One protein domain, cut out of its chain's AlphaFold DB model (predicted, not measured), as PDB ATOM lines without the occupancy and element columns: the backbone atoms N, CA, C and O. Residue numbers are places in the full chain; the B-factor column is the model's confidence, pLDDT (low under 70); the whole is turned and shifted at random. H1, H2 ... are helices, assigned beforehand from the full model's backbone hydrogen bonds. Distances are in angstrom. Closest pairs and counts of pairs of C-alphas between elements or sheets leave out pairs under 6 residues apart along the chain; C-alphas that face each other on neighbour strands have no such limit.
ATOM      1  N   ALA A  31      82.160 113.594  11.760       92.06
ATOM      2  CA  ALA A  31      80.860 114.190  11.445       92.06
ATOM      3  C   ALA A  31      79.758 113.845  12.471       92.06
ATOM      4  O   ALA A  31      78.855 114.647  12.686       92.06
ATOM      5  N   VAL A  32      79.832 112.672  13.113       95.25
ATOM      6  CA  VAL A  32      78.929 112.276  14.210       95.25
ATOM      7  C   VAL A  32      79.300 113.025  15.487       95.25
ATOM      8  O   VAL A  32      78.415 113.555  16.146       95.25
ATOM      9  N   GLU A  33      80.593 113.144  15.800       96.06
ATOM     10  CA  GLU A  33      81.057 113.918  16.962       96.06
ATOM     11  C   GLU A  33      80.666 115.393  16.838       96.06
ATOM     12  O   GLU A  33      80.038 115.935  17.739       96.06
ATOM     13  N   SER A  34      80.903 116.006  15.674       96.00
ATOM     14  CA  SER A  34      80.460 117.371  15.370       96.00
ATOM     15  C   SER A  34      78.938 117.554  15.504       96.00
ATOM     16  O   SER A  34      78.484 118.567  16.038       96.00
ATOM     17  N   ALA A  35      78.135 116.565  15.089       96.25
ATOM     18  CA  ALA A  35      76.679 116.598  15.246       96.25
ATOM     19  C   ALA A  35      76.222 116.450  16.711       96.25
ATOM     20  O   ALA A  35      75.261 117.106  17.112       96.25
ATOM     21  N   VAL A  36      76.906 115.622  17.509       97.38
ATOM     22  CA  VAL A  36      76.647 115.449  18.950       97.38
ATOM     23  C   VAL A  36      77.058 116.696  19.735       97.38
ATOM     24  O   VAL A  36      76.284 117.164  20.566       97.38
ATOM     25  N   ASP A  37      78.206 117.294  19.428       97.62
ATOM     26  CA  ASP A  37      78.677 118.535  20.052       97.62
ATOM     27  C   ASP A  37      77.718 119.707  19.741       97.62
ATOM     28  O   ASP A  37      77.335 120.467  20.632       97.62
ATOM     29  N   ALA A  38      77.230 119.802  18.496       96.56
ATOM     30  CA  ALA A  38      76.211 120.774  18.084       96.56
ATOM     31  C   ALA A  38      74.786 120.452  18.590       96.56
ATOM     32  O   ALA A  38      73.906 121.318  18.579       96.56
ATOM     33  N   PHE A  39      74.518 119.218  19.019       97.75
ATOM     34  CA  PHE A  39      73.312 118.879  19.775       97.75
ATOM     35  C   PHE A  39      73.455 119.310  21.235       97.75
ATOM     36  O   PHE A  39      72.554 119.962  21.749       97.75
ATOM     37  N   ALA A  40      74.604 119.058  21.868       97.81
ATOM     38  CA  ALA A  40      74.875 119.476  23.239       97.81
ATOM     39  C   ALA A  40      74.711 120.993  23.424       97.81
ATOM     40  O   ALA A  40      73.980 121.412  24.316       97.81
ATOM     41  N   THR A  41      75.275 121.821  22.535       97.56
ATOM     42  CA  THR A  41      75.074 123.282  22.601       97.56
ATOM     43  C   THR A  41      73.598 123.678  22.468       97.56
ATOM     44  O   THR A  41      73.159 124.583  23.172       97.56
ATOM     45  N   ARG A  42      72.809 122.996  21.622       97.31
ATOM     46  CA  ARG A  42      71.367 123.274  21.480       97.31
ATOM     47  C   ARG A  42      70.568 122.878  22.718       97.31
ATOM     48  O   ARG A  42      69.747 123.673  23.148       97.31
ATOM     49  N   ILE A  43      70.838 121.711  23.308       98.00
ATOM     50  CA  ILE A  43      70.206 121.284  24.566       98.00
ATOM     51  C   ILE A  43      70.484 122.304  25.669       98.00
ATOM     52  O   ILE A  43      69.550 122.786  26.300       98.00
ATOM     53  N   LEU A  44      71.746 122.705  25.852       97.88
ATOM     54  CA  LEU A  44      72.088 123.698  26.870       97.88
ATOM     55  C   LEU A  44      71.408 125.052  26.607       97.88
ATOM     56  O   LEU A  44      70.916 125.665  27.542       97.88
ATOM     57  N   GLN A  45      71.307 125.493  25.349       96.94
ATOM     58  CA  GLN A  45      70.605 126.732  24.979       96.94
ATOM     59  C   GLN A  45      69.073 126.659  25.094       96.94
ATOM     60  O   GLN A  45      68.446 127.702  25.262       96.94
ATOM     61  N   ALA A  46      68.468 125.474  24.973       97.00
ATOM     62  CA  ALA A  46      67.017 125.284  25.024       97.00
ATOM     63  C   ALA A  46      66.488 125.095  26.454       97.00
ATOM     64  O   ALA A  46      65.403 125.579  26.770       97.00
ATOM     65  N   GLU A  47      67.253 124.407  27.304       97.56
ATOM     66  CA  GLU A  47      66.908 124.142  28.707       97.56
ATOM     67  C   GLU A  47      67.330 125.310  29.636       97.56
ATOM     68  O   GLU A  47      66.826 125.442  30.750       97.56
ATOM     69  N   SER A  48      68.243 126.192  29.197       97.50
ATOM     70  CA  SER A  48      68.625 127.402  29.945       97.50
ATOM     71  C   SER A  48      67.530 128.482  29.947       97.50
ATOM     72  O   SER A  48      66.851 128.688  28.937       97.50
ATOM     73  N   PRO A  49      67.413 129.287  31.024       96.75
ATOM     74  CA  PRO A  49      66.604 130.504  31.012       96.75
ATOM     75  C   PRO A  49      67.059 131.488  29.914       96.75
ATOM     76  O   PRO A  49      68.260 131.617  29.683       96.75
ATOM     77  N   PRO A  50      66.158 132.280  29.299       92.56
ATOM     78  CA  PRO A  50      66.506 133.197  28.202       92.56
ATOM     79  C   PRO A  50      67.412 134.376  28.609       92.56
ATOM     80  O   PRO A  50      67.906 135.095  27.745       92.56
ATOM     81  N   GLU A  51      67.627 134.579  29.912       92.81
ATOM     82  CA  GLU A  51      68.585 135.541  30.478       92.81
ATOM     83  C   GLU A  51      70.024 134.969  30.544       92.81
ATOM     84  O   GLU A  51      70.981 135.719  30.739       92.81
ATOM     85  N   ALA A  52      70.199 133.646  30.411       94.44
ATOM     86  CA  ALA A  52      71.484 132.967  30.565       94.44
ATOM     87  C   ALA A  52      72.284 132.945  29.251       94.44
ATOM     88  O   ALA A  52      71.817 132.502  28.201       94.44
ATOM     89  N   CYS A  53      73.538 133.397  29.312       92.25
ATOM     90  CA  CYS A  53      74.427 133.463  28.155       92.25
ATOM     91  C   CYS A  53      75.249 132.169  28.019       92.25
ATOM     92  O   CYS A  53      76.416 132.121  28.406       92.25
ATOM     93  N   VAL A  54      74.628 131.116  27.480       95.88
ATOM     94  CA  VAL A  54      75.284 129.817  27.247       95.88
ATOM     95  C   VAL A  54      76.398 129.957  26.205       95.88
ATOM     96  O   VAL A  54      76.137 130.206  25.024       95.88
ATOM     97  N   ASP A  55      77.651 129.773  26.632       96.00
ATOM     98  CA  ASP A  55      78.816 129.816  25.746       96.00
ATOM     99  C   ASP A  55      78.759 128.674  24.714       96.00
ATOM    100  O   ASP A  55      78.564 127.506  25.055       96.00
ATOM    101  N   GLY A  56      78.960 128.996  23.432       93.81
ATOM    102  CA  GLY A  56      78.890 128.017  22.342       93.81
ATOM    103  C   GLY A  56      79.924 126.884  22.429       93.81
ATOM    104  O   GLY A  56      79.722 125.840  21.810       93.81
ATOM    105  N   SER A  57      81.001 127.065  23.203       96.88
ATOM    106  CA  SER A  57      82.019 126.046  23.485       96.88
ATOM    107  C   SER A  57      81.646 125.077  24.617       96.88
ATOM    108  O   SER A  57      82.259 124.011  24.728       96.88
ATOM    109  N   LEU A  58      80.619 125.392  25.416       97.44
ATOM    110  CA  LEU A  58      80.219 124.600  26.582       97.44
ATOM    111  C   LEU A  58      79.629 123.235  26.190       97.44
ATOM    112  O   LEU A  58      79.968 122.224  26.799       97.44
ATOM    113  N   GLY A  59      78.821 123.178  25.125       97.81
ATOM    114  CA  GLY A  59      78.284 121.922  24.582       97.81
ATOM    115  C   GLY A  59      79.377 120.916  24.182       97.81
ATOM    116  O   GLY A  59      79.387 119.810  24.729       97.81
ATOM    117  N   PRO A  60      80.337 121.285  23.308       98.00
ATOM    118  CA  PRO A  60      81.506 120.462  22.994       98.00
ATOM    119  C   PRO A  60      82.318 120.033  24.225       98.00
ATOM    120  O   PRO A  60      82.825 118.915  24.263       98.00
ATOM    121  N   TYR A  61      82.444 120.892  25.243       98.12
ATOM    122  CA  TYR A  61      83.163 120.566  26.478       98.12
ATOM    123  C   TYR A  61      82.449 119.478  27.297       98.12
ATOM    124  O   TYR A  61      83.060 118.455  27.613       98.12
ATOM    125  N   VAL A  62      81.145 119.633  27.551       98.00
ATOM    126  CA  VAL A  62      80.316 118.633  28.253       98.00
ATOM    127  C   VAL A  62      80.289 117.306  27.482       98.00
ATOM    128  O   VAL A  62      80.510 116.239  28.059       98.00
ATOM    129  N   ALA A  63      80.103 117.353  26.160       97.88
ATOM    130  CA  ALA A  63      80.128 116.170  25.302       97.88
ATOM    131  C   ALA A  63      81.513 115.490  25.241       97.88
ATOM    132  O   ALA A  63      81.591 114.275  25.043       97.88
ATOM    133  N   SER A  64      82.606 116.234  25.434       97.44
ATOM    134  CA  SER A  64      83.967 115.692  25.539       97.44
ATOM    135  C   SER A  64      84.194 114.952  26.865       97.44
ATOM    136  O   SER A  64      84.664 113.815  26.849       97.44
ATOM    137  N   ILE A  65      83.780 115.523  28.006       97.25
ATOM    138  CA  ILE A  65      83.878 114.852  29.320       97.25
ATOM    139  C   ILE A  65      83.080 113.542  29.320       97.25
ATOM    140  O   ILE A  65      83.595 112.498  29.725       97.25
ATOM    141  N   LEU A  66      81.857 113.564  28.782       97.31
ATOM    142  CA  LEU A  66      81.033 112.363  28.651       97.31
ATOM    143  C   LEU A  66      81.697 111.311  27.740       97.31
ATOM    144  O   LEU A  66      81.737 110.137  28.104       97.31
ATOM    145  N   ARG A  67      82.299 111.707  26.603       96.56
ATOM    146  CA  ARG A  67      83.093 110.797  25.744       96.56
ATOM    147  C   ARG A  67      84.267 110.156  26.490       96.56
ATOM    148  O   ARG A  67      84.515 108.964  26.300       96.56
ATOM    149  N   CYS A  68      84.967 110.906  27.342       95.88
ATOM    150  CA  CYS A  68      86.037 110.373  28.186       95.88
ATOM    151  C   CYS A  68      85.500 109.329  29.177       95.88
ATOM    152  O   CYS A  68      85.997 108.205  29.182       95.88
ATOM    153  N   ALA A  69      84.439 109.643  29.930       95.44
ATOM    154  CA  ALA A  69      83.828 108.710  30.883       95.44
ATOM    155  C   ALA A  69      83.375 107.398  30.209       95.44
ATOM    156  O   ALA A  69      83.758 106.306  30.634       95.44
ATOM    157  N   PHE A  70      82.659 107.483  29.080       94.38
ATOM    158  CA  PHE A  70      82.244 106.303  28.309       94.38
ATOM    159  C   PHE A  70      83.412 105.480  27.738       94.38
ATOM    160  O   PHE A  70      83.220 104.303  27.432       94.38
ATOM    161  N   SER A  71      84.604 106.068  27.594       93.44
ATOM    162  CA  SER A  71      85.806 105.374  27.112       93.44
ATOM    163  C   SER A  71      86.524 104.574  28.208       93.44
ATOM    164  O   SER A  71      87.279 103.658  27.884       93.44
ATOM    165  N   LEU A  88      74.316 108.327  35.895       95.31
ATOM    166  CA  LEU A  88      75.275 109.428  35.716       95.31
ATOM    167  C   LEU A  88      76.066 109.767  36.988       95.31
ATOM    168  O   LEU A  88      77.242 110.102  36.881       95.31
ATOM    169  N   GLU A  89      75.435 109.665  38.162       96.56
ATOM    170  CA  GLU A  89      76.036 109.967  39.468       96.56
ATOM    171  C   GLU A  89      77.166 108.979  39.816       96.56
ATOM    172  O   GLU A  89      78.137 109.347  40.475       96.56
ATOM    173  N   ASN A  90      77.074 107.733  39.335       95.31
ATOM    174  CA  ASN A  90      78.047 106.671  39.604       95.31
ATOM    175  C   ASN A  90      78.999 106.376  38.427       95.31
ATOM    176  O   ASN A  90      80.139 105.970  38.659       95.31
ATOM    177  N   ASP A  91      78.559 106.571  37.179       94.94
ATOM    178  CA  ASP A  91      79.315 106.225  35.964       94.94
ATOM    179  C   ASP A  91      80.143 107.397  35.377       94.94
ATOM    180  O   ASP A  91      80.963 107.169  34.482       94.94
ATOM    181  N   VAL A  92      79.974 108.646  35.848       96.19
ATOM    182  CA  VAL A  92      80.739 109.821  35.371       96.19
ATOM    183  C   VAL A  92      81.590 110.424  36.506       96.19
ATOM    184  O   VAL A  92      81.045 111.041  37.418       96.19
ATOM    185  N   PRO A  93      82.937 110.334  36.462       92.81
ATOM    186  CA  PRO A  93      83.801 110.712  37.591       92.81
ATOM    187  C   PRO A  93      83.887 112.223  37.869       92.81
ATOM    188  O   PRO A  93      84.432 112.621  38.896       92.81
ATOM    189  N   GLU A  94      83.365 113.060  36.968       94.94
ATOM    190  CA  GLU A  94      83.272 114.521  37.111       94.94
ATOM    191  C   GLU A  94      81.800 114.993  37.180       94.94
ATOM    192  O   GLU A  94      81.506 116.143  36.860       94.94
ATOM    193  N   PHE A  95      80.858 114.120  37.578       97.44
ATOM    194  CA  PHE A  95      79.420 114.429  37.596       97.44
ATOM    195  C   PHE A  95      79.074 115.674  38.430       97.44
ATOM    196  O   PHE A  95      78.464 116.601  37.900       97.44
ATOM    197  N   ASP A  96      79.534 115.743  39.685       97.56
ATOM    198  CA  ASP A  96      79.334 116.911  40.563       97.56
ATOM    199  C   ASP A  96      79.834 118.211  39.909       97.56
ATOM    200  O   ASP A  96      79.188 119.252  39.998       97.56
ATOM    201  N   SER A  97      80.971 118.147  39.207       97.56
ATOM    202  CA  SER A  97      81.569 119.298  38.522       97.56
ATOM    203  C   SER A  97      80.810 119.700  37.259       97.56
ATOM    204  O   SER A  97      80.757 120.885  36.946       97.56
ATOM    205  N   LEU A  98      80.196 118.752  36.540       98.00
ATOM    206  CA  LEU A  98      79.280 119.057  35.437       98.00
ATOM    207  C   LEU A  98      77.978 119.689  35.944       98.00
ATOM    208  O   LEU A  98      77.476 120.615  35.312       98.00
ATOM    209  N   MET A  99      77.454 119.232  37.084       98.38
ATOM    210  CA  MET A  99      76.273 119.825  37.719       98.38
ATOM    211  C   MET A  99      76.549 121.259  38.191       98.38
ATOM    212  O   MET A  99      75.842 122.170  37.770       98.38
ATOM    213  N   GLU A 100      77.613 121.484  38.971       97.75
ATOM    214  CA  GLU A 100      78.020 122.821  39.441       97.75
ATOM    215  C   GLU A 100      78.250 123.790  38.264       97.75
ATOM    216  O   GLU A 100      77.783 124.930  38.287       97.75
ATOM    217  N   LEU A 101      78.876 123.313  37.180       97.81
ATOM    218  CA  LEU A 101      79.093 124.077  35.949       97.81
ATOM    219  C   LEU A 101      77.780 124.505  35.267       97.81
ATOM    220  O   LEU A 101      77.691 125.638  34.792       97.81
ATOM    221  N   LEU A 102      76.769 123.633  35.192       98.06
ATOM    222  CA  LEU A 102      75.476 123.961  34.575       98.06
ATOM    223  C   LEU A 102      74.592 124.827  35.484       98.06
ATOM    224  O   LEU A 102      73.912 125.733  34.992       98.06
ATOM    225  N   GLU A 103      74.634 124.617  36.797       97.81
ATOM    226  CA  GLU A 103      73.930 125.470  37.758       97.81
ATOM    227  C   GLU A 103      74.520 126.899  37.776       97.81
ATOM    228  O   GLU A 103      73.761 127.870  37.724       97.81
ATOM    229  N   GLU A 104      75.854 127.066  37.746       96.88
ATOM    230  CA  GLU A 104      76.493 128.394  37.722       96.88
ATOM    231  C   GLU A 104      76.443 129.072  36.338       96.88
ATOM    232  O   GLU A 104      76.015 130.225  36.236       96.88
ATOM    233  N   HIS A 105      76.858 128.396  35.256       95.50
ATOM    234  CA  HIS A 105      77.039 129.041  33.944       95.50
ATOM    235  C   HIS A 105      75.811 128.992  33.025       95.50
ATOM    236  O   HIS A 105      75.638 129.894  32.203       95.50
ATOM    237  N   CYS A 106      74.960 127.970  33.145       97.31
ATOM    238  CA  CYS A 106      73.711 127.862  32.381       97.31
ATOM    239  C   CYS A 106      72.487 128.375  33.162       97.31
ATOM    240  O   CYS A 106      71.396 128.448  32.590       97.31
ATOM    241  N   CYS A 107      72.658 128.742  34.439       97.38
ATOM    242  CA  CYS A 107      71.590 129.141  35.367       97.38
ATOM    243  C   CYS A 107      70.431 128.128  35.437       97.38
ATOM    244  O   CYS A 107      69.274 128.511  35.620       97.38
ATOM    245  N   MET A 108      70.741 126.843  35.247       98.00
ATOM    246  CA  MET A 108      69.781 125.748  35.364       98.00
ATOM    247  C   MET A 108      69.524 125.426  36.837       98.00
ATOM    248  O   MET A 108      70.394 125.611  37.685       98.00
ATOM    249  N   ASP A 109      68.341 124.906  37.149       98.06
ATOM    250  CA  ASP A 109      68.141 124.155  38.387       98.06
ATOM    251  C   ASP A 109      68.649 122.708  38.232       98.06
ATOM    252  O   ASP A 109      68.848 122.218  37.119       98.06
ATOM    253  N   SER A 110      68.823 122.008  39.354       97.75
ATOM    254  CA  SER A 110      69.380 120.650  39.392       97.75
ATOM    255  C   SER A 110      68.556 119.596  38.626       97.75
ATOM    256  O   SER A 110      69.123 118.648  38.088       97.75
ATOM    257  N   GLU A 111      67.226 119.735  38.533       97.56
ATOM    258  CA  GLU A 111      66.376 118.792  37.787       97.56
ATOM    259  C   GLU A 111      66.544 119.016  36.273       97.56
ATOM    260  O   GLU A 111      66.759 118.066  35.514       97.56
ATOM    261  N   THR A 112      66.566 120.283  35.852       97.50
ATOM    262  CA  THR A 112      66.840 120.701  34.469       97.50
ATOM    263  C   THR A 112      68.266 120.340  34.024       97.50
ATOM    264  O   THR A 112      68.447 119.774  32.945       97.50
ATOM    265  N   ALA A 113      69.285 120.584  34.857       97.94
ATOM    266  CA  ALA A 113      70.682 120.247  34.563       97.94
ATOM    267  C   ALA A 113      70.903 118.727  34.440       97.94
ATOM    268  O   ALA A 113      71.526 118.268  33.479       97.94
ATOM    269  N   MET A 114      70.322 117.933  35.350       97.56
ATOM    270  CA  MET A 114      70.320 116.467  35.266       97.56
ATOM    271  C   MET A 114      69.648 115.984  33.969       97.56
ATOM    272  O   MET A 114      70.211 115.150  33.258       97.56
ATOM    273  N   SER A 115      68.474 116.528  33.623       96.75
ATOM    274  CA  SER A 115      67.763 116.210  32.374       96.75
ATOM    275  C   SER A 115      68.623 116.509  31.139       96.75
ATOM    276  O   SER A 115      68.820 115.638  30.285       96.75
ATOM    277  N   ALA A 116      69.223 117.702  31.070       97.62
ATOM    278  CA  ALA A 116      70.117 118.100  29.988       97.62
ATOM    279  C   ALA A 116      71.312 117.137  29.847       97.62
ATOM    280  O   ALA A 116      71.581 116.645  28.746       97.62
ATOM    281  N   LEU A 117      71.982 116.791  30.954       97.88
ATOM    282  CA  LEU A 117      73.086 115.827  30.955       97.88
ATOM    283  C   LEU A 117      72.646 114.433  30.488       97.88
ATOM    284  O   LEU A 117      73.357 113.827  29.690       97.88
ATOM    285  N   GLN A 118      71.469 113.941  30.889       96.75
ATOM    286  CA  GLN A 118      70.933 112.661  30.404       96.75
ATOM    287  C   GLN A 118      70.697 112.676  28.885       96.75
ATOM    288  O   GLN A 118      71.138 111.761  28.181       96.75
ATOM    289  N   ARG A 119      70.068 113.734  28.351       96.56
ATOM    290  CA  ARG A 119      69.810 113.893  26.903       96.56
ATOM    291  C   ARG A 119      71.116 113.921  26.095       96.56
ATOM    292  O   ARG A 119      71.217 113.262  25.052       96.56
ATOM    293  N   ILE A 120      72.135 114.631  26.589       97.50
ATOM    294  CA  ILE A 120      73.464 114.705  25.961       97.50
ATOM    295  C   ILE A 120      74.193 113.358  26.067       97.50
ATOM    296  O   ILE A 120      74.676 112.852  25.056       97.50
ATOM    297  N   ALA A 121      74.217 112.727  27.244       96.75
ATOM    298  CA  ALA A 121      74.892 111.452  27.486       96.75
ATOM    299  C   ALA A 121      74.344 110.311  26.612       96.75
ATOM    300  O   ALA A 121      75.124 109.533  26.060       96.75
ATOM    301  N   ILE A 122      73.023 110.243  26.404       95.06
ATOM    302  CA  ILE A 122      72.398 109.291  25.469       95.06
ATOM    303  C   ILE A 122      72.893 109.530  24.036       95.06
ATOM    304  O   ILE A 122      73.252 108.577  23.338       95.06
ATOM    305  N   SER A 123      72.961 110.788  23.599       96.06
ATOM    306  CA  SER A 123      73.388 111.145  22.238       96.06
ATOM    307  C   SER A 123      74.880 110.876  22.013       96.06
ATOM    308  O   SER A 123      75.255 110.335  20.974       96.06
ATOM    309  N   VAL A 124      75.723 111.144  23.016       96.38
ATOM    310  CA  VAL A 124      77.150 110.775  23.030       96.38
ATOM    311  C   VAL A 124      77.331 109.256  22.950       96.38
ATOM    312  O   VAL A 124      78.078 108.773  22.102       96.38
ATOM    313  N   ARG A 125      76.629 108.487  23.793       94.31
ATOM    314  CA  ARG A 125      76.768 107.023  23.881       94.31
ATOM    315  C   ARG A 125      76.264 106.283  22.639       94.31
ATOM    316  O   ARG A 125      76.747 105.195  22.340       94.31
ATOM    317  N   THR A 126      75.271 106.837  21.942       94.31
ATOM    318  CA  THR A 126      74.651 106.206  20.762       94.31
ATOM    319  C   THR A 126      75.174 106.736  19.427       94.31
ATOM    320  O   THR A 126      75.033 106.052  18.415       94.31
ATOM    321  N   GLY A 127      75.731 107.951  19.395       95.62
ATOM    322  CA  GLY A 127      75.995 108.687  18.156       95.62
ATOM    323  C   GLY A 127      74.721 109.133  17.419       95.62
ATOM    324  O   GLY A 127      74.800 109.536  16.259       95.62
TER     325      GLY A 127
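AT A GLANCE: This is residues 31 to 71 and 88 to 127 of the 797 residues of the protein "Hypothetical protein" of Helicotheca tamesis (UniProt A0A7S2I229). Two long helices, H1 and H5, lie side by side and run opposite ways as one layer, and H2 and H4 pack slantwise on one side of this pair as a second, looser layer. H2 spans from H1 to the later part of H5, H4 packs on the first residues of H5, and the short H3 sits at the rim beside the beginning of H4. The printed part has 81 residues with five named helices, H1 to H5 in order along the chain, and no named strand: the class is all helix. It is compact, with a radius of gyration of the C-alphas of 11.5 A and spans of 34 by 29 by 16 A.

HOW THE PARTS SIT: H1, residues 31 to 47, touches H5, residues 110 to 126, at a shallow tilt of 14 degrees, opposite ways; their closest C-alphas, Ala 40 and Ile 120, are 5.7 A apart. H2, residues 58 to 71, touches H1 with residues 58 to 63 alone, at a steep tilt of 57 degrees, opposite ways; the closest C-alphas, Thr 41 and Gly 59, are 4.0 A apart. H5 touches H2 with residues 120 to 125 alone, at a steep tilt of 60 degrees, the same way; the closest C-alphas, Leu 66 and Ala 121, are 6.3 A apart. H3, residues 88 to 91, and H4, residues 95 to 105, only just touch, and only at the corner by their link, with 3 pairs of C-alphas within 8 A; the closest, Glu 89 and Phe 95, are 5.9 A apart. H5 touches H4 with residues 110 to 114 alone, at a steep tilt of 60 degrees, opposite ways; the closest C-alphas, Leu 102 and Ala 113, are 6.1 A apart. H5 is the hub, touching three other helices. H2 and H4 are close but not clearly touching, at a shallow tilt of 3 degrees, opposite ways, with the C-alphas of Val 62 and Leu 98 the closest at 7.3 A. H1 and H4 are only just apart, at 8.4 A. In H2, H4 and H5 every O i to N i+4 pair is within hydrogen-bond range, in H1 12 of 13 are, and H3 is too short for such a pair.

IN THESE COORDINATES: H1 begins at C-alpha 31, (80.860, 114.190, 11.445), and is 24.3 A long. H2 is 20.0 A long and ends at C-alpha 71, (85.806, 105.374, 27.112). H3 is 5.2 A long and H4 15.2 A. H5 is 24.2 A long and ends at C-alpha 126, (74.651, 106.206, 20.762).

THE WHOLE: The two C-alphas farthest apart, those of Glu 51 and Ser 71, are 34.9 A apart. Residues 72 to 87 are not printed, and C-alphas 71 and 88 are 14.2 A apart across this cut. Of the links that are printed whole, H3 to H4 and H4 to H5 are tight and H1 to H2 is short. The mean pLDDT of the printed part is 96.5, and no printed residue is under 70.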